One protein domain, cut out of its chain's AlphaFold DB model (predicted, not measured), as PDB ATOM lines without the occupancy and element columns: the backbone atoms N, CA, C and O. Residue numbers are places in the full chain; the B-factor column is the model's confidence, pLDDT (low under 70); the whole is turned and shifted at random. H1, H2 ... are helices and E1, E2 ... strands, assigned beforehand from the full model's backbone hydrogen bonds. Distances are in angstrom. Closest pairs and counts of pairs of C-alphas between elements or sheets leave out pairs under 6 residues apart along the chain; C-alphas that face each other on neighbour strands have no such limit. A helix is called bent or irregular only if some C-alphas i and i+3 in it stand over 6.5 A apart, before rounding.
ATOM      1  N   LEU A  23     -69.813 -43.278  55.737       96.88
ATOM      2  CA  LEU A  23     -70.483 -42.072  55.258       96.88
ATOM      3  C   LEU A  23     -71.883 -41.948  55.869       96.88
ATOM      4  O   LEU A  23     -72.726 -42.817  55.658       96.88
ATOM      5  N   LEU A  24     -72.143 -40.842  56.574       98.00
ATOM      6  CA  LEU A  24     -73.444 -40.525  57.155       98.00
ATOM      7  C   LEU A  24     -74.006 -39.233  56.551       98.00
ATOM      8  O   LEU A  24     -73.464 -38.148  56.773       98.00
ATOM      9  N   VAL A  25     -75.107 -39.350  55.807       98.31
ATOM     10  CA  VAL A  25     -75.783 -38.224  55.146       98.31
ATOM     11  C   VAL A  25     -77.127 -37.955  55.815       98.31
ATOM     12  O   VAL A  25     -77.958 -38.853  55.927       98.31
ATOM     13  N   GLY A  26     -77.355 -36.713  56.235       98.06
ATOM     14  CA  GLY A  26     -78.647 -36.230  56.709       98.06
ATOM     15  C   GLY A  26     -79.404 -35.521  55.593       98.06
ATOM     16  O   GLY A  26     -78.892 -34.577  54.997       98.06
ATOM     17  N   VAL A  27     -80.635 -35.944  55.319       97.94
ATOM     18  CA  VAL A  27     -81.553 -35.255  54.404       97.94
ATOM     19  C   VAL A  27     -82.751 -34.803  55.216       97.94
ATOM     20  O   VAL A  27     -83.545 -35.630  55.657       97.94
ATOM     21  N   VAL A  28     -82.850 -33.499  55.460       94.94
ATOM     22  CA  VAL A  28     -83.780 -32.957  56.451       94.94
ATOM     23  C   VAL A  28     -84.555 -31.773  55.876       94.94
ATOM     24  O   VAL A  28     -83.959 -30.785  55.450       94.94
ATOM     25  N   PRO A  29     -85.891 -31.828  55.800       95.12
ATOM     26  CA  PRO A  29     -86.683 -30.624  55.607       95.12
ATOM     27  C   PRO A  29     -86.703 -29.796  56.895       95.12
ATOM     28  O   PRO A  29     -86.571 -30.337  57.989       95.12
ATOM     29  N   SER A  30     -86.926 -28.487  56.791       95.44
ATOM     30  CA  SER A  30     -87.256 -27.699  57.978       95.44
ATOM     31  C   SER A  30     -88.485 -28.291  58.675       95.44
ATOM     32  O   SER A  30     -89.389 -28.816  58.019       95.44
ATOM     33  N   VAL A  31     -88.544 -28.165  60.001       94.81
ATOM     34  CA  VAL A  31     -89.616 -28.747  60.830       94.81
ATOM     35  C   VAL A  31     -91.012 -28.382  60.307       94.81
ATOM     36  O   VAL A  31     -91.894 -29.233  60.221       94.81
ATOM     37  N   ASN A  32     -91.204 -27.138  59.858       94.19
ATOM     38  CA  ASN A  32     -92.483 -26.709  59.292       94.19
ATOM     39  C   ASN A  32     -92.832 -27.463  57.998       94.19
ATOM     40  O   ASN A  32     -93.979 -27.872  57.834       94.19
ATOM     41  N   ILE A  33     -91.869 -27.678  57.090       94.81
ATOM     42  CA  ILE A  33     -92.096 -28.495  55.886       94.81
ATOM     43  C   ILE A  33     -92.412 -29.939  56.287       94.81
ATOM     44  O   ILE A  33     -93.318 -30.532  55.703       94.81
ATOM     45  N   GLU A  34     -91.702 -30.501  57.268       93.88
ATOM     46  CA  GLU A  34     -91.944 -31.866  57.747       93.88
ATOM     47  C   GLU A  34     -93.386 -32.043  58.240       93.88
ATOM     48  O   GLU A  34     -94.074 -32.991  57.848       93.88
ATOM     49  N   TRP A  35     -93.885 -31.100  59.042       94.50
ATOM     50  CA  TRP A  35     -95.252 -31.141  59.559       94.50
ATOM     51  C   TRP A  35     -96.298 -30.941  58.463       94.50
ATOM     52  O   TRP A  35     -97.261 -31.707  58.411       94.50
ATOM     53  N   ILE A  36     -96.094 -29.993  57.539       94.00
ATOM     54  CA  ILE A  36     -96.984 -29.811  56.378       94.00
ATOM     55  C   ILE A  36     -97.052 -31.110  55.561       94.00
ATOM     56  O   ILE A  36     -98.138 -31.571  55.215       94.00
ATOM     57  N   GLN A  37     -95.906 -31.749  55.300       91.56
ATOM     58  CA  GLN A  37     -95.841 -33.034  54.599       91.56
ATOM     59  C   GLN A  37     -96.570 -34.143  55.351       91.56
ATOM     60  O   GLN A  37     -97.281 -34.936  54.731       91.56
ATOM     61  N   LYS A  38     -96.405 -34.207  56.675       91.25
ATOM     62  CA  LYS A  38     -97.060 -35.205  57.519       91.25
ATOM     63  C   LYS A  38     -98.580 -35.052  57.491       91.25
ATOM     64  O   LYS A  38     -99.274 -36.044  57.281       91.25
ATOM     65  N   ILE A  39     -99.084 -33.829  57.647       91.38
ATOM     66  CA  ILE A  39    -100.518 -33.512  57.597       91.38
ATOM     67  C   ILE A  39    -101.075 -33.815  56.213       91.38
ATOM     68  O   ILE A  39    -102.078 -34.517  56.103       91.38
ATOM     69  N   TYR A  40    -100.407 -33.361  55.152       90.12
ATOM     70  CA  TYR A  40    -100.848 -33.618  53.786       90.12
ATOM     71  C   TYR A  40    -100.939 -35.121  53.492       90.12
ATOM     72  O   TYR A  40    -101.964 -35.593  53.007       90.12
ATOM     73  N   ARG A  41     -99.906 -35.898  53.839       88.44
ATOM     74  CA  ARG A  41     -99.878 -37.354  53.621       88.44
ATOM     75  C   ARG A  41    -100.975 -38.071  54.405       88.44
ATOM     76  O   ARG A  41    -101.728 -38.855  53.840       88.44
ATOM     77  N   ASP A  42    -101.096 -37.786  55.698       87.94
ATOM     78  CA  ASP A  42    -102.033 -38.505  56.560       87.94
ATOM     79  C   ASP A  42    -103.497 -38.092  56.337       87.94
ATOM     80  O   ASP A  42    -104.379 -38.894  56.616       87.94
ATOM     81  N   THR A  43    -103.777 -36.905  55.792       86.94
ATOM     82  CA  THR A  43    -105.151 -36.486  55.440       86.94
ATOM     83  C   THR A  43    -105.557 -36.862  54.012       86.94
ATOM     84  O   THR A  43    -106.745 -37.013  53.737       86.94
ATOM     85  N   SER A  44    -104.599 -37.032  53.092       84.94
ATOM     86  CA  SER A  44    -104.882 -37.444  51.706       84.94
ATOM     87  C   SER A  44    -104.974 -38.961  51.534       84.94
ATOM     88  O   SER A  44    -105.761 -39.437  50.719       84.94
ATOM     89  N   GLU A  45    -104.197 -39.725  52.305       77.00
ATOM     90  CA  GLU A  45    -104.101 -41.184  52.166       77.00
ATOM     91  C   GLU A  45    -104.842 -41.952  53.271       77.00
ATOM     92  O   GLU A  45    -105.064 -43.159  53.141       77.00
ATOM     93  N   ARG A  46    -105.211 -41.294  54.379       75.94
ATOM     94  CA  ARG A  46    -105.801 -41.936  55.567       75.94
ATOM     95  C   ARG A  46    -107.032 -41.161  56.052       75.94
ATOM     96  O   ARG A  46    -107.181 -39.989  55.726       75.94
ATOM     97  N   PRO A  47    -107.929 -41.775  56.851       81.81
ATOM     98  CA  PRO A  47    -109.152 -41.119  57.314       81.81
ATOM     99  C   PRO A  47    -108.906 -40.181  58.511       81.81
ATOM    100  O   PRO A  47    -109.772 -40.067  59.376       81.81
ATOM    101  N   TYR A  48    -107.724 -39.564  58.604       85.31
ATOM    102  CA  TYR A  48    -107.402 -38.648  59.696       85.31
ATOM    103  C   TYR A  48    -107.839 -37.224  59.364       85.31
ATOM    104  O   TYR A  48    -107.682 -36.761  58.234       85.31
ATOM    105  N   THR A  49    -108.346 -36.506  60.364       86.38
ATOM    106  CA  THR A  49    -108.526 -35.052  60.277       86.38
ATOM    107  C   THR A  49    -107.207 -34.329  60.590       86.38
ATOM    108  O   THR A  49    -106.343 -34.898  61.268       86.38
ATOM    109  N   PRO A  50    -107.015 -33.076  60.138       86.44
ATOM    110  CA  PRO A  50    -105.834 -32.281  60.493       86.44
ATOM    111  C   PRO A  50    -105.585 -32.185  62.008       86.44
ATOM    112  O   PRO A  50    -104.438 -32.217  62.454       86.44
ATOM    113  N   GLU A  51    -106.649 -32.126  62.811       87.31
ATOM    114  CA  GLU A  51    -106.576 -32.084  64.275       87.31
ATOM    115  C   GLU A  51    -106.001 -33.388  64.837       87.31
ATOM    116  O   GLU A  51    -105.080 -33.351  65.648       87.31
ATOM    117  N   GLN A  52    -106.461 -34.539  64.336       90.62
ATOM    118  CA  GLN A  52    -105.932 -35.847  64.740       90.62
ATOM    119  C   GLN A  52    -104.452 -35.999  64.374       90.62
ATOM    120  O   GLN A  52    -103.671 -36.555  65.143       90.62
ATOM    121  N   VAL A  53    -104.030 -35.483  63.214       89.62
ATOM    122  CA  VAL A  53    -102.605 -35.492  62.847       89.62
ATOM    123  C   VAL A  53    -101.792 -34.558  63.747       89.62
ATOM    124  O   VAL A  53    -100.658 -34.884  64.088       89.62
ATOM    125  N   THR A  54    -102.366 -33.431  64.170       89.81
ATOM    126  CA  THR A  54    -101.719 -32.501  65.109       89.81
ATOM    127  C   THR A  54    -101.461 -33.167  66.461       89.81
ATOM    128  O   THR A  54    -100.353 -33.058  66.982       89.81
ATOM    129  N   GLU A  55    -102.429 -33.916  66.995       92.50
ATOM    130  CA  GLU A  55    -102.251 -34.718  68.218       92.50
ATOM    131  C   GLU A  55    -101.119 -35.745  68.052       92.50
ATOM    132  O   GLU A  55    -100.214 -35.808  68.880       92.50
ATOM    133  N   ILE A  56    -101.083 -36.459  66.921       91.50
ATOM    134  CA  ILE A  56    -100.010 -37.421  66.613       91.50
ATOM    135  C   ILE A  56     -98.634 -36.743  66.529       91.50
ATOM    136  O   ILE A  56     -97.629 -37.345  66.910       91.50
ATOM    137  N   ILE A  57     -98.553 -35.522  65.991       92.38
ATOM    138  CA  ILE A  57     -97.296 -34.764  65.952       92.38
ATOM    139  C   ILE A  57     -96.838 -34.473  67.382       92.38
ATOM    140  O   ILE A  57     -95.695 -34.786  67.710       92.38
ATOM    141  N   LEU A  58     -97.726 -33.944  68.231       93.69
ATOM    142  CA  LEU A  58     -97.426 -33.623  69.630       93.69
ATOM    143  C   LEU A  58     -96.950 -34.850  70.415       93.69
ATOM    144  O   LEU A  58     -95.915 -34.775  71.075       93.69
ATOM    145  N   ASP A  59     -97.639 -35.983  70.271       95.06
ATOM    146  CA  ASP A  59     -97.302 -37.237  70.956       95.06
ATOM    147  C   ASP A  59     -95.904 -37.761  70.593       95.06
ATOM    148  O   ASP A  59     -95.281 -38.479  71.372       95.06
ATOM    149  N   ARG A  60     -95.384 -37.395  69.416       92.56
ATOM    150  CA  ARG A  60     -94.070 -37.830  68.918       92.56
ATOM    151  C   ARG A  60     -92.968 -36.791  69.101       92.56
ATOM    152  O   ARG A  60     -91.818 -37.077  68.770       92.56
ATOM    153  N   MET A  61     -93.285 -35.595  69.605       94.19
ATOM    154  CA  MET A  61     -92.305 -34.508  69.716       94.19
ATOM    155  C   MET A  61     -91.163 -34.842  70.668       94.19
ATOM    156  O   MET A  61     -90.028 -34.454  70.396       94.19
ATOM    157  N   GLN A  62     -91.444 -35.566  71.754       96.00
ATOM    158  CA  GLN A  62     -90.398 -35.992  72.679       96.00
ATOM    159  C   GLN A  62     -89.378 -36.884  71.960       96.00
ATOM    160  O   GLN A  62     -88.197 -36.550  71.931       96.00
ATOM    161  N   ASP A  63     -89.844 -37.935  71.281       94.38
ATOM    162  CA  ASP A  63     -88.967 -38.837  70.531       94.38
ATOM    163  C   ASP A  63     -88.216 -38.118  69.402       94.38
ATOM    164  O   ASP A  63     -87.053 -38.410  69.128       94.38
ATOM    165  N   TYR A  64     -88.867 -37.161  68.735       95.25
ATOM    166  CA  TYR A  64     -88.236 -36.364  67.687       95.25
ATOM    167  C   TYR A  64     -87.037 -35.569  68.228       95.25
ATOM    168  O   TYR A  64     -85.954 -35.603  67.644       95.25
ATOM    169  N   VAL A  65     -87.206 -34.899  69.367       95.75
ATOM    170  CA  VAL A  65     -86.143 -34.103  69.996       95.75
ATOM    171  C   VAL A  65     -85.051 -34.990  70.598       95.75
ATOM    172  O   VAL A  65     -83.868 -34.676  70.475       95.75
ATOM    173  N   GLU A  66     -85.424 -36.097  71.237       94.38
ATOM    174  CA  GLU A  66     -84.475 -36.960  71.949       94.38
ATOM    175  C   GLU A  66     -83.699 -37.894  71.013       94.38
ATOM    176  O   GLU A  66     -82.521 -38.158  71.255       94.38
ATOM    177  N   PHE A  67     -84.320 -38.374  69.931       93.81
ATOM    178  CA  PHE A  67     -83.742 -39.432  69.097       93.81
ATOM    179  C   PHE A  67     -83.552 -39.059  67.630       93.81
ATOM    180  O   PHE A  67     -82.685 -39.652  66.992       93.81
ATOM    181  N   ILE A  68     -84.303 -38.104  67.070       95.88
ATOM    182  CA  ILE A  68     -84.154 -37.724  65.654       95.88
ATOM    183  C   ILE A  68     -83.172 -36.567  65.504       95.88
ATOM    184  O   ILE A  68     -82.147 -36.722  64.842       95.88
ATOM    185  N   THR A  69     -83.433 -35.425  66.146       96.81
ATOM    186  CA  THR A  69     -82.619 -34.218  65.939       96.81
ATOM    187  C   THR A  69     -81.129 -34.376  66.265       96.81
ATOM    188  O   THR A  69     -80.324 -33.886  65.470       96.81
ATOM    189  N   PRO A  70     -80.707 -35.096  67.331       96.88
ATOM    190  CA  PRO A  70     -79.284 -35.223  67.658       96.88
ATOM    191  C   PRO A  70     -78.481 -35.998  66.605       96.88
ATOM    192  O   PRO A  70     -77.267 -35.843  66.510       96.88
ATOM    193  N   GLN A  71     -79.131 -36.824  65.776       97.50
ATOM    194  CA  GLN A  71     -78.431 -37.569  64.726       97.50
ATOM    195  C   GLN A  71     -77.803 -36.640  63.683       97.50
ATOM    196  O   GLN A  71     -76.765 -36.975  63.114       97.50
ATOM    197  N   PHE A  72     -78.387 -35.459  63.444       97.38
ATOM    198  CA  PHE A  72     -77.871 -34.503  62.462       97.38
ATOM    199  C   PHE A  72     -76.547 -33.855  62.881       97.38
ATOM    200  O   PHE A  72     -75.844 -33.328  62.011       97.38
ATOM    201  N   ASP A  73     -76.170 -33.947  64.158       96.00
ATOM    202  CA  ASP A  73     -74.851 -33.541  64.653       96.00
ATOM    203  C   ASP A  73     -73.770 -34.580  64.323       96.00
ATOM    204  O   ASP A  73     -72.608 -34.224  64.141       96.00
ATOM    205  N   ASN A  74     -74.160 -35.850  64.167       96.44
ATOM    206  CA  ASN A  74     -73.254 -36.947  63.819       96.44
ATOM    207  C   ASN A  74     -72.985 -37.046  62.309       96.44
ATOM    208  O   ASN A  74     -72.065 -37.742  61.887       96.44
ATOM    209  N   THR A  75     -73.803 -36.396  61.477       98.00
ATOM    210  CA  THR A  75     -73.709 -36.510  60.014       98.00
ATOM    211  C   THR A  75     -72.445 -35.862  59.452       98.00
ATOM    212  O   THR A  75     -72.051 -34.750  59.819       98.00
ATOM    213  N   HIS A  76     -71.864 -36.530  58.459       98.31
ATOM    214  CA  HIS A  76     -70.773 -35.999  57.650       98.31
ATOM    215  C   HIS A  76     -71.262 -34.895  56.714       98.31
ATOM    216  O   HIS A  76     -70.568 -33.900  56.522       98.31
ATOM    217  N   ILE A  77     -72.456 -35.055  56.137       98.50
ATOM    218  CA  ILE A  77     -73.067 -34.072  55.241       98.50
ATOM    219  C   ILE A  77     -74.549 -33.948  55.584       98.50
ATOM    220  O   ILE A  77     -75.259 -34.950  55.597       98.50
ATOM    221  N   ASN A  78     -75.024 -32.728  55.822       98.62
ATOM    222  CA  ASN A  78     -76.448 -32.424  55.943       98.62
ATOM    223  C   ASN A  78     -76.937 -31.685  54.707       98.62
ATOM    224  O   ASN A  78     -76.288 -30.739  54.280       98.62
ATOM    225  N   PHE A  79     -78.121 -32.043  54.225       98.62
ATOM    226  CA  PHE A  79     -78.900 -31.321  53.230       98.62
ATOM    227  C   PHE A  79     -80.184 -30.825  53.890       98.62
ATOM    228  O   PHE A  79     -81.141 -31.587  54.047       98.62
ATOM    229  N   HIS A  80     -80.197 -29.560  54.307       98.38
ATOM    230  CA  HIS A  80     -81.320 -28.965  55.022       98.38
ATOM    231  C   HIS A  80     -82.174 -28.100  54.095       98.38
ATOM    232  O   HIS A  80     -81.751 -27.031  53.660       98.38
ATOM    233  N   ARG A  81     -83.392 -28.545  53.790       97.69
ATOM    234  CA  ARG A  81     -84.306 -27.843  52.884       97.69
ATOM    235  C   ARG A  81     -85.146 -26.795  53.619       97.69
ATOM    236  O   ARG A  81     -85.903 -27.132  54.525       97.69
ATOM    237  N   ILE A  82     -85.069 -25.541  53.177       97.19
ATOM    238  CA  ILE A  82     -85.733 -24.368  53.763       97.19
ATOM    239  C   ILE A  82     -86.760 -23.794  52.772       97.19
ATOM    240  O   ILE A  82     -86.405 -23.553  51.618       97.19
ATOM    241  N   PRO A  83     -88.017 -23.538  53.177       96.31
ATOM    242  CA  PRO A  83     -89.022 -22.958  52.290       96.31
ATOM    243  C   PRO A  83     -88.765 -21.466  52.044       96.31
ATOM    244  O   PRO A  83     -88.386 -20.735  52.956       96.31
ATOM    245  N   LEU A  84     -89.052 -21.010  50.826       95.81
ATOM    246  CA  LEU A  84     -89.116 -19.593  50.441       95.81
ATOM    247  C   LEU A  84     -90.557 -19.052  50.408       95.81
ATOM    248  O   LEU A  84     -90.802 -17.938  49.951       95.81
ATOM    249  N   VAL A  85     -91.508 -19.843  50.904       93.69
ATOM    250  CA  VAL A  85     -92.931 -19.510  51.038       93.69
ATOM    251  C   VAL A  85     -93.332 -19.470  52.511       93.69
ATOM    252  O   VAL A  85     -92.616 -19.981  53.378       93.69
ATOM    253  N   ASP A  86     -94.483 -18.862  52.802       93.44
ATOM    254  CA  ASP A  86     -94.963 -18.695  54.174       93.44
ATOM    255  C   ASP A  86     -95.402 -20.026  54.796       93.44
ATOM    256  O   ASP A  86     -96.526 -20.486  54.632       93.44
ATOM    257  N   THR A  87     -94.495 -20.622  55.564       94.06
ATOM    258  CA  THR A  87     -94.754 -21.826  56.360       94.06
ATOM    259  C   THR A  87     -94.947 -21.522  57.847       94.06
ATOM    260  O   THR A  87     -94.806 -22.422  58.673       94.06
ATOM    261  N   SER A  88     -95.251 -20.271  58.218       93.50
ATOM    262  CA  SER A  88     -95.351 -19.839  59.623       93.50
ATOM    263  C   SER A  88     -96.419 -20.590  60.426       93.50
ATOM    264  O   SER A  88     -96.227 -20.830  61.616       93.50
ATOM    265  N   ASN A  89     -97.512 -21.012  59.776       93.12
ATOM    266  CA  ASN A  89     -98.513 -21.917  60.342       93.12
ATOM    267  C   ASN A  89     -98.589 -23.238  59.545       93.12
ATOM    268  O   ASN A  89     -99.365 -23.338  58.583       93.12
ATOM    269  N   PRO A  90     -97.831 -24.275  59.940       91.56
ATOM    270  CA  PRO A  90     -97.815 -25.565  59.248       91.56
ATOM    271  C   PRO A  90     -99.117 -26.375  59.393       91.56
ATOM    272  O   PRO A  90     -99.338 -27.299  58.616       91.56
ATOM    273  N   PHE A  91    -100.012 -26.008  60.317       90.25
ATOM    274  CA  PHE A  91    -101.275 -26.713  60.586       90.25
ATOM    275  C   PHE A  91    -102.472 -26.172  59.790       90.25
ATOM    276  O   PHE A  91    -103.575 -26.699  59.879       90.25
ATOM    277  N   SER A  92    -102.268 -25.124  58.988       85.81
ATOM    278  CA  SER A  92    -103.325 -24.438  58.229       85.81
ATOM    279  C   SER A  92    -103.909 -25.234  57.050       85.81
ATOM    280  O   SER A  92    -104.833 -24.754  56.395       85.81
ATOM    281  N   GLY A  93    -103.384 -26.430  56.755       75.69
ATOM    282  CA  GLY A  93    -103.797 -27.236  55.597       75.69
ATOM    283  C   GLY A  93    -103.191 -26.778  54.266       75.69
ATOM    284  O   GLY A  93    -103.719 -27.097  53.203       75.69
ATOM    285  N   GLN A  94    -102.095 -26.017  54.309       82.06
ATOM    286  CA  GLN A  94    -101.364 -25.592  53.117       82.06
ATOM    287  C   GLN A  94    -100.697 -26.759  52.375       82.06
ATOM    288  O   GLN A  94    -100.395 -27.804  52.953       82.06
ATOM    289  N   ALA A  95    -100.447 -26.571  51.077       86.12
ATOM    290  CA  ALA A  95     -99.719 -27.541  50.270       86.12
ATOM    291  C   ALA A  95     -98.232 -27.589  50.654       86.12
ATOM    292  O   ALA A  95     -97.650 -26.595  51.091       86.12
ATOM    293  N   VAL A  96     -97.605 -28.747  50.445       89.88
ATOM    294  CA  VAL A  96     -96.158 -28.907  50.622       89.88
ATOM    295  C   VAL A  96     -95.430 -27.988  49.634       89.88
ATOM    296  O   VAL A  96     -95.681 -28.106  48.433       89.88
ATOM    297  N   PRO A  97     -94.507 -27.117  50.092       92.81
ATOM    298  CA  PRO A  97     -93.715 -26.286  49.192       92.81
ATOM    299  C   PRO A  97     -92.977 -27.126  48.147       92.81
ATOM    300  O   PRO A  97     -92.429 -28.191  48.465       92.81
ATOM    301  N   THR A  98     -92.936 -26.644  46.909       95.19
ATOM    302  CA  THR A  98     -92.217 -27.298  45.806       95.19
ATOM    303  C   THR A  98     -90.699 -27.115  45.954       95.19
ATOM    304  O   THR A  98     -90.258 -26.214  46.682       95.19
ATOM    305  N   PRO A  99     -89.848 -27.979  45.369       94.75
ATOM    306  CA  PRO A  99     -88.394 -27.779  45.382       94.75
ATOM    307  C   PRO A  99     -87.966 -26.406  44.845       94.75
ATOM    308  O   PRO A  99     -87.024 -25.806  45.364       94.75
ATOM    309  N   GLU A 100     -88.694 -25.882  43.861       94.81
ATOM    310  CA  GLU A 100     -88.492 -24.571  43.249       94.81
ATOM    311  C   GLU A 100     -88.723 -23.422  44.237       94.81
ATOM    312  O   GLU A 100     -88.016 -22.415  44.169       94.81
ATOM    313  N   ASP A 101     -89.650 -23.611  45.179       95.62
ATOM    314  CA  ASP A 101     -89.998 -22.685  46.260       95.62
ATOM    315  C   ASP A 101     -89.173 -22.933  47.534       95.62
ATOM    316  O   ASP A 101     -89.629 -22.703  48.660       95.62
ATOM    317  N   SER A 102     -87.955 -23.456  47.391       97.19
ATOM    318  CA  SER A 102     -87.076 -23.744  48.522       97.19
ATOM    319  C   SER A 102     -85.608 -23.496  48.205       97.19
ATOM    320  O   SER A 102     -85.184 -23.521  47.051       97.19
ATOM    321  N   LEU A 103     -84.824 -23.283  49.256       98.38
ATOM    322  CA  LEU A 103     -83.370 -23.392  49.234       98.38
ATOM    323  C   LEU A 103     -82.951 -24.667  49.960       98.38
ATOM    324  O   LEU A 103     -83.701 -25.208  50.773       98.38
ATOM    325  N   VAL A 104     -81.733 -25.124  49.705       98.69
ATOM    326  CA  VAL A 104     -81.075 -26.155  50.500       98.69
ATOM    327  C   VAL A 104     -79.793 -25.575  51.071       98.69
ATOM    328  O   VAL A 104     -78.967 -25.024  50.347       98.69
ATOM    329  N   VAL A 105     -79.644 -25.703  52.384       98.69
ATOM    330  CA  VAL A 105     -78.428 -25.400  53.131       98.69
ATOM    331  C   VAL A 105     -77.690 -26.716  53.321       98.69
ATOM    332  O   VAL A 105     -78.141 -27.588  54.063       98.69
ATOM    333  N   THR A 106     -76.583 -26.881  52.607       98.75
ATOM    334  CA  THR A 106     -75.737 -28.066  52.706       98.75
ATOM    335  C   THR A 106     -74.539 -27.776  53.591       98.75
ATOM    336  O   THR A 106     -73.742 -26.904  53.262       98.75
ATOM    337  N   THR A 107     -74.392 -28.520  54.685       98.56
ATOM    338  CA  THR A 107     -73.243 -28.411  55.596       98.56
ATOM    339  C   THR A 107     -72.389 -29.664  55.504       98.56
ATOM    340  O   THR A 107     -72.917 -30.768  55.628       98.56
ATOM    341  N   VAL A 108     -71.079 -29.494  55.338       98.44
ATOM    342  CA  VAL A 108     -70.098 -30.580  55.232       98.44
ATOM    343  C   VAL A 108     -69.151 -30.552  56.432       98.44
ATOM    344  O   VAL A 108     -68.636 -29.502  56.805       98.44
ATOM    345  N   ARG A 109     -68.933 -31.715  57.050       97.12
ATOM    346  CA  ARG A 109     -68.098 -31.918  58.250       97.12
ATOM    347  C   ARG A 109     -66.993 -32.953  58.047       97.12
ATOM    348  O   ARG A 109     -66.418 -33.437  59.017       97.12
ATOM    349  N   ILE A 110     -66.732 -33.314  56.799       95.31
ATOM    350  CA  ILE A 110     -65.658 -34.225  56.408       95.31
ATOM    351  C   ILE A 110     -64.685 -33.510  55.486       95.31
ATOM    352  O   ILE A 110     -65.065 -32.614  54.733       95.31
ATOM    353  N   ASP A 111     -63.432 -33.940  55.542       93.00
ATOM    354  CA  ASP A 111     -62.390 -33.435  54.664       93.00
ATOM    355  C   ASP A 111     -62.550 -33.981  53.237       93.00
ATOM    356  O   ASP A 111     -63.210 -34.991  52.991       93.00
ATOM    357  N   GLY A 112     -61.901 -33.317  52.279       91.25
ATOM    358  CA  GLY A 112     -61.829 -33.782  50.891       91.25
ATOM    359  C   GLY A 112     -62.985 -33.337  49.991       91.25
ATOM    360  O   GLY A 112     -62.980 -33.672  48.808       91.25
ATOM    361  N   VAL A 113     -63.934 -32.549  50.506       95.75
ATOM    362  CA  VAL A 113     -64.986 -31.910  49.704       95.75
ATOM    363  C   VAL A 113     -64.649 -30.437  49.487       95.75
ATOM    364  O   VAL A 113     -64.632 -29.649  50.429       95.75
ATOM    365  N   ASP A 114     -64.412 -30.056  48.233       96.50
ATOM    366  CA  ASP A 114     -64.230 -28.658  47.833       96.50
ATOM    367  C   ASP A 114     -65.583 -28.052  47.428       96.50
ATOM    368  O   ASP A 114     -66.075 -28.270  46.319       96.50
ATOM    369  N   LEU A 115     -66.199 -27.296  48.343       97.94
ATOM    370  CA  LEU A 115     -67.506 -26.679  48.109       97.94
ATOM    371  C   LEU A 115     -67.489 -25.607  47.017       97.94
ATOM    372  O   LEU A 115     -68.515 -25.411  46.364       97.94
ATOM    373  N   GLN A 116     -66.354 -24.942  46.780       97.50
ATOM    374  CA  GLN A 116     -66.251 -23.976  45.688       97.50
ATOM    375  C   GLN A 116     -66.264 -24.708  44.346       97.50
ATOM    376  O   GLN A 116     -67.038 -24.351  43.463       97.50
ATOM    377  N   ALA A 117     -65.505 -25.799  44.224       97.56
ATOM    378  CA  ALA A 117     -65.523 -26.631  43.022       97.56
ATOM    379  C   ALA A 117     -66.895 -27.282  42.766       97.56
ATOM    380  O   ALA A 117     -67.263 -27.516  41.613       97.56
ATOM    381  N   VAL A 118     -67.660 -27.586  43.822       97.94
ATOM    382  CA  VAL A 118     -69.061 -28.027  43.702       97.94
ATOM    383  C   VAL A 118     -69.928 -26.893  43.156       97.94
ATOM    384  O   VAL A 118     -70.656 -27.108  42.189       97.94
ATOM    385  N   ALA A 119     -69.832 -25.691  43.734       98.00
ATOM    386  CA  ALA A 119     -70.606 -24.529  43.306       98.00
ATOM    387  C   ALA A 119     -70.323 -24.140  41.845       98.00
ATOM    388  O   ALA A 119     -71.257 -23.873  41.095       98.00
ATOM    389  N   ASP A 120     -69.060 -24.189  41.417       97.81
ATOM    390  CA  ASP A 120     -68.625 -23.818  40.063       97.81
ATOM    391  C   ASP A 120     -69.166 -24.755  38.969       97.81
ATOM    392  O   ASP A 120     -69.216 -24.386  37.793       97.81
ATOM    393  N   LYS A 121     -69.576 -25.977  39.334       98.00
ATOM    394  CA  LYS A 121     -70.220 -26.929  38.415       98.00
ATOM    395  C   LYS A 121     -71.711 -26.659  38.226       98.00
ATOM    396  O   LYS A 121     -72.305 -27.212  37.300       98.00
ATOM    397  N   LEU A 122     -72.324 -25.864  39.100       98.12
ATOM    398  CA  LEU A 122     -73.749 -25.570  39.039       98.12
ATOM    399  C   LEU A 122     -74.021 -24.413  38.071       98.12
ATOM    400  O   LEU A 122     -73.235 -23.466  37.984       98.12
ATOM    401  N   PRO A 123     -75.148 -24.449  37.343       97.81
ATOM    402  CA  PRO A 123     -75.539 -23.336  36.493       97.81
ATOM    403  C   PRO A 123     -75.982 -22.132  37.343       97.81
ATOM    404  O   PRO A 123     -76.353 -22.271  38.510       97.81
ATOM    405  N   ALA A 124     -75.978 -20.931  36.756       97.25
ATOM    406  CA  ALA A 124     -76.281 -19.691  37.476       97.25
ATOM    407  C   ALA A 124     -77.681 -19.693  38.128       97.25
ATOM    408  O   ALA A 124     -77.884 -19.102  39.188       97.25
ATOM    409  N   GLU A 125     -78.644 -20.400  37.532       97.06
ATOM    410  CA  GLU A 125     -80.018 -20.565  38.018       97.06
ATOM    411  C   GLU A 125     -80.111 -21.360  39.327       97.06
ATOM    412  O   GLU A 125     -81.125 -21.271  40.025       97.06
ATOM    413  N   ALA A 126     -79.061 -22.107  39.689       97.44
ATOM    414  CA  ALA A 126     -78.964 -22.751  40.992       97.44
ATOM    415  C   ALA A 126     -78.808 -21.739  42.129       97.44
ATOM    416  O   ALA A 126     -79.045 -22.092  43.283       97.44
ATOM    417  N   MET A 127     -78.434 -20.489  41.814       97.12
ATOM    418  CA  MET A 127     -78.186 -19.422  42.788       97.12
ATOM    419  C   MET A 127     -77.263 -19.895  43.919       97.12
ATOM    420  O   MET A 127     -77.496 -19.592  45.088       97.12
ATOM    421  N   ALA A 128     -76.258 -20.700  43.566       98.25
ATOM    422  CA  ALA A 128     -75.374 -21.331  44.525       98.25
ATOM    423  C   ALA A 128     -74.361 -20.323  45.078       98.25
ATOM    424  O   ALA A 128     -73.719 -19.596  44.320       98.25
ATOM    425  N   PHE A 129     -74.203 -20.288  46.396       98.38
ATOM    426  CA  PHE A 129     -73.183 -19.487  47.060       98.38
ATOM    427  C   PHE A 129     -72.706 -20.164  48.342       98.38
ATOM    428  O   PHE A 129     -73.463 -20.850  49.033       98.38
ATOM    429  N   LEU A 130     -71.436 -19.955  48.679       98.50
ATOM    430  CA  LEU A 130     -70.876 -20.415  49.942       98.50
ATOM    431  C   LEU A 130     -71.282 -19.426  51.036       98.50
ATOM    432  O   LEU A 130     -70.966 -18.239  50.968       98.50
ATOM    433  N   GLN A 131     -71.987 -19.916  52.054       98.31
ATOM    434  CA  GLN A 131     -72.277 -19.144  53.263       98.31
ATOM    435  C   GLN A 131     -71.027 -19.038  54.153       98.31
ATOM    436  O   GLN A 131     -70.850 -18.050  54.866       98.31
ATOM    437  N   ASN A 132     -70.194 -20.078  54.139       97.06
ATOM    438  CA  ASN A 132     -68.872 -20.168  54.755       97.06
ATOM    439  C   ASN A 132     -68.131 -21.379  54.153       97.06
ATOM    440  O   ASN A 132     -68.685 -22.090  53.314       97.06
ATOM    441  N   ASP A 133     -66.912 -21.640  54.622       96.31
ATOM    442  CA  ASP A 133     -66.034 -22.698  54.100       96.31
ATOM    443  C   ASP A 133     -66.615 -24.121  54.214       96.31
ATOM    444  O   ASP A 133     -66.164 -25.026  53.521       96.31
ATOM    445  N   THR A 134     -67.622 -24.334  55.068       97.62
ATOM    446  CA  THR A 134     -68.255 -25.643  55.292       97.62
ATOM    447  C   THR A 134     -69.720 -25.688  54.873       97.62
ATOM    448  O   THR A 134     -70.374 -26.719  55.046       97.62
ATOM    449  N   THR A 135     -70.270 -24.593  54.335       98.56
ATOM    450  CA  THR A 135     -71.705 -24.467  54.060       98.56
ATOM    451  C   THR A 135     -71.975 -23.876  52.682       98.56
ATOM    452  O   THR A 135     -71.666 -22.714  52.419       98.56
ATOM    453  N   LEU A 136     -72.650 -24.655  51.838       98.75
ATOM    454  CA  LEU A 136     -73.114 -24.273  50.508       98.75
ATOM    455  C   LEU A 136     -74.638 -24.097  50.517       98.75
ATOM    456  O   LEU A 136     -75.363 -24.971  50.991       98.75
ATOM    457  N   VAL A 137     -75.132 -22.989  49.971       98.75
ATOM    458  CA  VAL A 137     -76.566 -22.700  49.833       98.75
ATOM    459  C   VAL A 137     -76.920 -22.605  48.357       98.75
ATOM    460  O   VAL A 137     -76.186 -21.984  47.598       98.75
ATOM    461  N   TYR A 138     -78.029 -23.214  47.945       98.75
ATOM    462  CA  TYR A 138     -78.495 -23.223  46.552       98.75
ATOM    463  C   TYR A 138     -80.004 -23.484  46.475       98.75
ATOM    464  O   TYR A 138     -80.650 -23.822  47.469       98.75
ATOM    465  N   LYS A 139     -80.590 -23.322  45.288       98.38
ATOM    466  CA  LYS A 139     -82.015 -23.553  45.032       98.38
ATOM    467  C   LYS A 139     -82.375 -25.038  45.124       98.38
ATOM    468  O   LYS A 139     -81.717 -25.883  44.527       98.38
ATOM    469  N   GLY A 140     -83.466 -25.361  45.817       97.88
ATOM    470  CA  GLY A 140     -83.841 -26.737  46.152       97.88
ATOM    471  C   GLY A 140     -84.096 -27.658  44.959       97.88
ATOM    472  O   GLY A 140     -83.901 -28.864  45.082       97.88
ATOM    473  N   SER A 141     -84.431 -27.114  43.786       97.81
ATOM    474  CA  SER A 141     -84.536 -27.884  42.539       97.81
ATOM    475  C   SER A 141     -83.216 -28.535  42.093       97.81
ATOM    476  O   SER A 141     -83.262 -29.492  41.332       97.81
ATOM    477  N   PHE A 142     -82.061 -28.064  42.583       98.31
ATOM    478  CA  PHE A 142     -80.723 -28.586  42.255       98.31
ATOM    479  C   PHE A 142     -80.160 -29.544  43.317       98.31
ATOM    480  O   PHE A 142     -78.993 -29.917  43.270       98.31
ATOM    481  N   MET A 143     -80.968 -29.957  44.299       98.00
ATOM    482  CA  MET A 143     -80.519 -30.845  45.379       98.00
ATOM    483  C   MET A 143     -79.940 -32.164  44.875       98.00
ATOM    484  O   MET A 143     -78.911 -32.602  45.382       98.00
ATOM    485  N   VAL A 144     -80.566 -32.772  43.866       97.31
ATOM    486  CA  VAL A 144     -80.082 -34.026  43.278       97.31
ATOM    487  C   VAL A 144     -78.758 -33.812  42.544       97.31
ATOM    488  O   VAL A 144     -77.847 -34.614  42.719       97.31
ATOM    489  N   ASP A 145     -78.613 -32.710  41.802       98.19
ATOM    490  CA  ASP A 145     -77.362 -32.382  41.106       98.19
ATOM    491  C   ASP A 145     -76.213 -32.181  42.102       98.19
ATOM    492  O   ASP A 145     -75.122 -32.718  41.931       98.19
ATOM    493  N   VAL A 146     -76.468 -31.448  43.190       98.31
ATOM    494  CA  VAL A 146     -75.470 -31.221  44.241       98.31
ATOM    495  C   VAL A 146     -75.114 -32.523  44.961       98.31
ATOM    496  O   VAL A 146     -73.936 -32.776  45.219       98.31
ATOM    497  N   MET A 147     -76.103 -33.374  45.253       98.06
ATOM    498  CA  MET A 147     -75.869 -34.710  45.804       98.06
ATOM    499  C   MET A 147     -74.986 -35.553  44.888       98.06
ATOM    500  O   MET A 147     -74.030 -36.143  45.378       98.06
ATOM    501  N   ASP A 148     -75.258 -35.591  43.586       97.75
ATOM    502  CA  ASP A 148     -74.458 -36.362  42.632       97.75
ATOM    503  C   ASP A 148     -73.016 -35.837  42.561       97.75
ATOM    504  O   ASP A 148     -72.059 -36.584  42.768       97.75
ATOM    505  N   ILE A 149     -72.843 -34.521  42.393       97.56
ATOM    506  CA  ILE A 149     -71.522 -33.886  42.307       97.56
ATOM    507  C   ILE A 149     -70.668 -34.155  43.557       97.56
ATOM    508  O   ILE A 149     -69.456 -34.355  43.430       97.56
ATOM    509  N   MET A 150     -71.269 -34.130  44.752       96.44
ATOM    510  CA  MET A 150     -70.546 -34.315  46.015       96.44
ATOM    511  C   MET A 150     -70.374 -35.781  46.408       96.44
ATOM    512  O   MET A 150     -69.289 -36.172  46.829       96.44
ATOM    513  N   LEU A 151     -71.434 -36.587  46.329       97.00
ATOM    514  CA  LEU A 151     -71.450 -37.932  46.906       97.00
ATOM    515  C   LEU A 151     -70.817 -38.967  45.982       97.00
ATOM    516  O   LEU A 151     -70.163 -39.875  46.486       97.00
ATOM    517  N   THR A 152     -70.952 -38.830  44.662       96.75
ATOM    518  CA  THR A 152     -70.377 -39.779  43.697       96.75
ATOM    519  C   THR A 152     -68.873 -40.007  43.903       96.75
ATOM    520  O   THR A 152     -68.492 -41.157  44.128       96.75
ATOM    521  N   PRO A 153     -68.000 -38.977  43.960       95.81
ATOM    522  CA  PRO A 153     -66.572 -39.207  44.195       95.81
ATOM    523  C   PRO A 153     -66.266 -39.818  45.572       95.81
ATOM    524  O   PRO A 153     -65.321 -40.596  45.693       95.81
ATOM    525  N   ILE A 154     -67.054 -39.506  46.608       95.75
ATOM    526  CA  ILE A 154     -66.886 -40.092  47.948       95.75
ATOM    527  C   ILE A 154     -67.231 -41.585  47.910       95.75
ATOM    528  O   ILE A 154     -66.474 -42.423  48.401       95.75
ATOM    529  N   ILE A 155     -68.362 -41.931  47.295       94.88
ATOM    530  CA  ILE A 155     -68.820 -43.315  47.161       94.88
ATOM    531  C   ILE A 155     -67.830 -44.122  46.317       94.88
ATOM    532  O   ILE A 155     -67.473 -45.231  46.712       94.88
ATOM    533  N   ASP A 156     -67.319 -43.573  45.214       95.25
ATOM    534  CA  ASP A 156     -66.314 -44.237  44.375       95.25
ATOM    535  C   ASP A 156     -65.030 -44.562  45.155       95.25
ATOM    536  O   ASP A 156     -64.469 -45.657  45.023       95.25
ATOM    537  N   GLN A 157     -64.585 -43.649  46.024       94.12
ATOM    538  CA  GLN A 157     -63.444 -43.888  46.911       94.12
ATOM    539  C   GLN A 157     -63.725 -45.009  47.918       94.12
ATOM    540  O   GLN A 157     -62.904 -45.916  48.062       94.12
ATOM    541  N   LEU A 158     -64.894 -45.005  48.565       93.00
ATOM    542  CA  LEU A 158     -65.305 -46.077  49.484       93.00
ATOM    543  C   LEU A 158     -65.400 -47.436  48.781       93.00
ATOM    544  O   LEU A 158     -65.064 -48.467  49.356       93.00
ATOM    545  N   MET A 159     -65.840 -47.448  47.523       92.69
ATOM    546  CA  MET A 159     -65.954 -48.662  46.719       92.69
ATOM    547  C   MET A 159     -64.597 -49.205  46.264       92.69
ATOM    548  O   MET A 159     -64.464 -50.419  46.106       92.69
ATOM    549  N   THR A 160     -63.611 -48.328  46.064       91.94
ATOM    550  CA  THR A 160     -62.239 -48.695  45.679       91.94
ATOM    551  C   THR A 160     -61.424 -49.198  46.872       91.94
ATOM    552  O   THR A 160     -60.625 -50.116  46.719       91.94
ATOM    553  N   ASN A 161     -61.660 -48.645  48.063       82.19
ATOM    554  CA  ASN A 161     -60.962 -48.993  49.307       82.19
ATOM    555  C   ASN A 161     -61.580 -50.199  50.051       82.19
ATOM    556  O   ASN A 161     -61.420 -50.315  51.265       82.19
ATOM    557  N   LYS A 162     -62.309 -51.063  49.335       60.72
ATOM    558  CA  LYS A 162     -62.957 -52.265  49.880       60.72
ATOM    559  C   LYS A 162     -61.990 -53.379  50.257       60.72
ATOM    560  O   LYS A 162     -61.014 -53.604  49.508       60.72
TER     561      LYS A 162
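This is residues 23 to 162 of the 162 residues of the protein "Phosphoribulokinase" of hydrothermal vent metagenome (UniProt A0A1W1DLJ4). A twisted five-stranded sheet has H4 and H5 packed on one face, H5 running along E3 and continuing past the sheet with its last residues. Beyond one end of E1 and E2, H1 and H2 make a corner; residues 58 to 68 of H2 arch freely back toward H3, which sits over E1 on the opposite face, while the loop of residues 84 to 101 also reaches out beyond that end. The printed part has 140 residues, with five named helices and five named strands in the order E1 H1 H2 H3 E2 E3 H4 E4 E5 H5; the sheet is mixed, in the order E1 E2 E3 E5 E4, and the class is mixed, helices and strands. The whole is only just compact, close to loose, with a radius of gyration of the C-alphas of 17.2 A and spans of 48 by 35 by 26 A.

The strands are E1, residues 25 to 29, from C-alpha 25 at (-75.783, -38.224, 55.146); E2, 77 to 83, 19.7 A long; E3, 102 to 108, 19.5 A; E4, 129 to 132; and E5, 135 to 139. The helices are H1, residues 31 to 45, 21.0 A; H2, 50 to 68, 22.9 A; H3, 71 to 74; H4, 115 to 120; and H5, 140 to 160, 30.8 A, ending at C-alpha 160 at (-62.239, -48.695, 45.679). H2 and H5 are irregular: C-alphas 59 and 62 are 7.2 A apart, and C-alphas 141 and 144 are 7.6 A apart.

E1 and E2 are parallel, with N 28 and O 79 within hydrogen-bond range at 2.9 A; with H1, H2 and H3 between them they form a strand-helix-strand unit, two parallel neighbour strands joined through helices. The hairpin E2 and E3 is antiparallel, with N 80 and O 105 at 2.9 A. E3 and E5 are antiparallel, with N 106 and O 136 at 2.8 A. The hairpin E4 and E5 is antiparallel, with N 137 and O 129 at 2.9 A. E3, H4 and E4 form a split strand-helix-strand unit, with E5 between its strands and a right-handed crossover. H5 lies over E3 at a height over the sheet of 10.5 A, the closest C-alphas being those of Leu 103 and Gly 140, 4.6 A apart. H4, on the same face, only just touches residues 146 to 150 of H5, with 3 pairs of C-alphas within 8 A, the closest those of Val 118 and Ile 149, 6.5 A apart. H1 only grazes the sheet with its residues 31 to 37. H1 touches residues 50 to 57 of H2 at a steep tilt of 46 degrees, with the C-alphas of Ile 39 and Val 53 closest, 6.0 A apart. Every O i to N i+4 pair is within hydrogen-bond range in H1 and H4, against 13 of 15 in H2 and 13 of 17 in H5; H3 is too short for such a pair.

The C-alphas farthest apart, those of Glu 51 and Asn 161, are 50.9 A apart. The printed part has no cut, and the link from E2 to E3, 18 residues, is long. The mean pLDDT of the printed part is 94.2, and residue 162 is under 70.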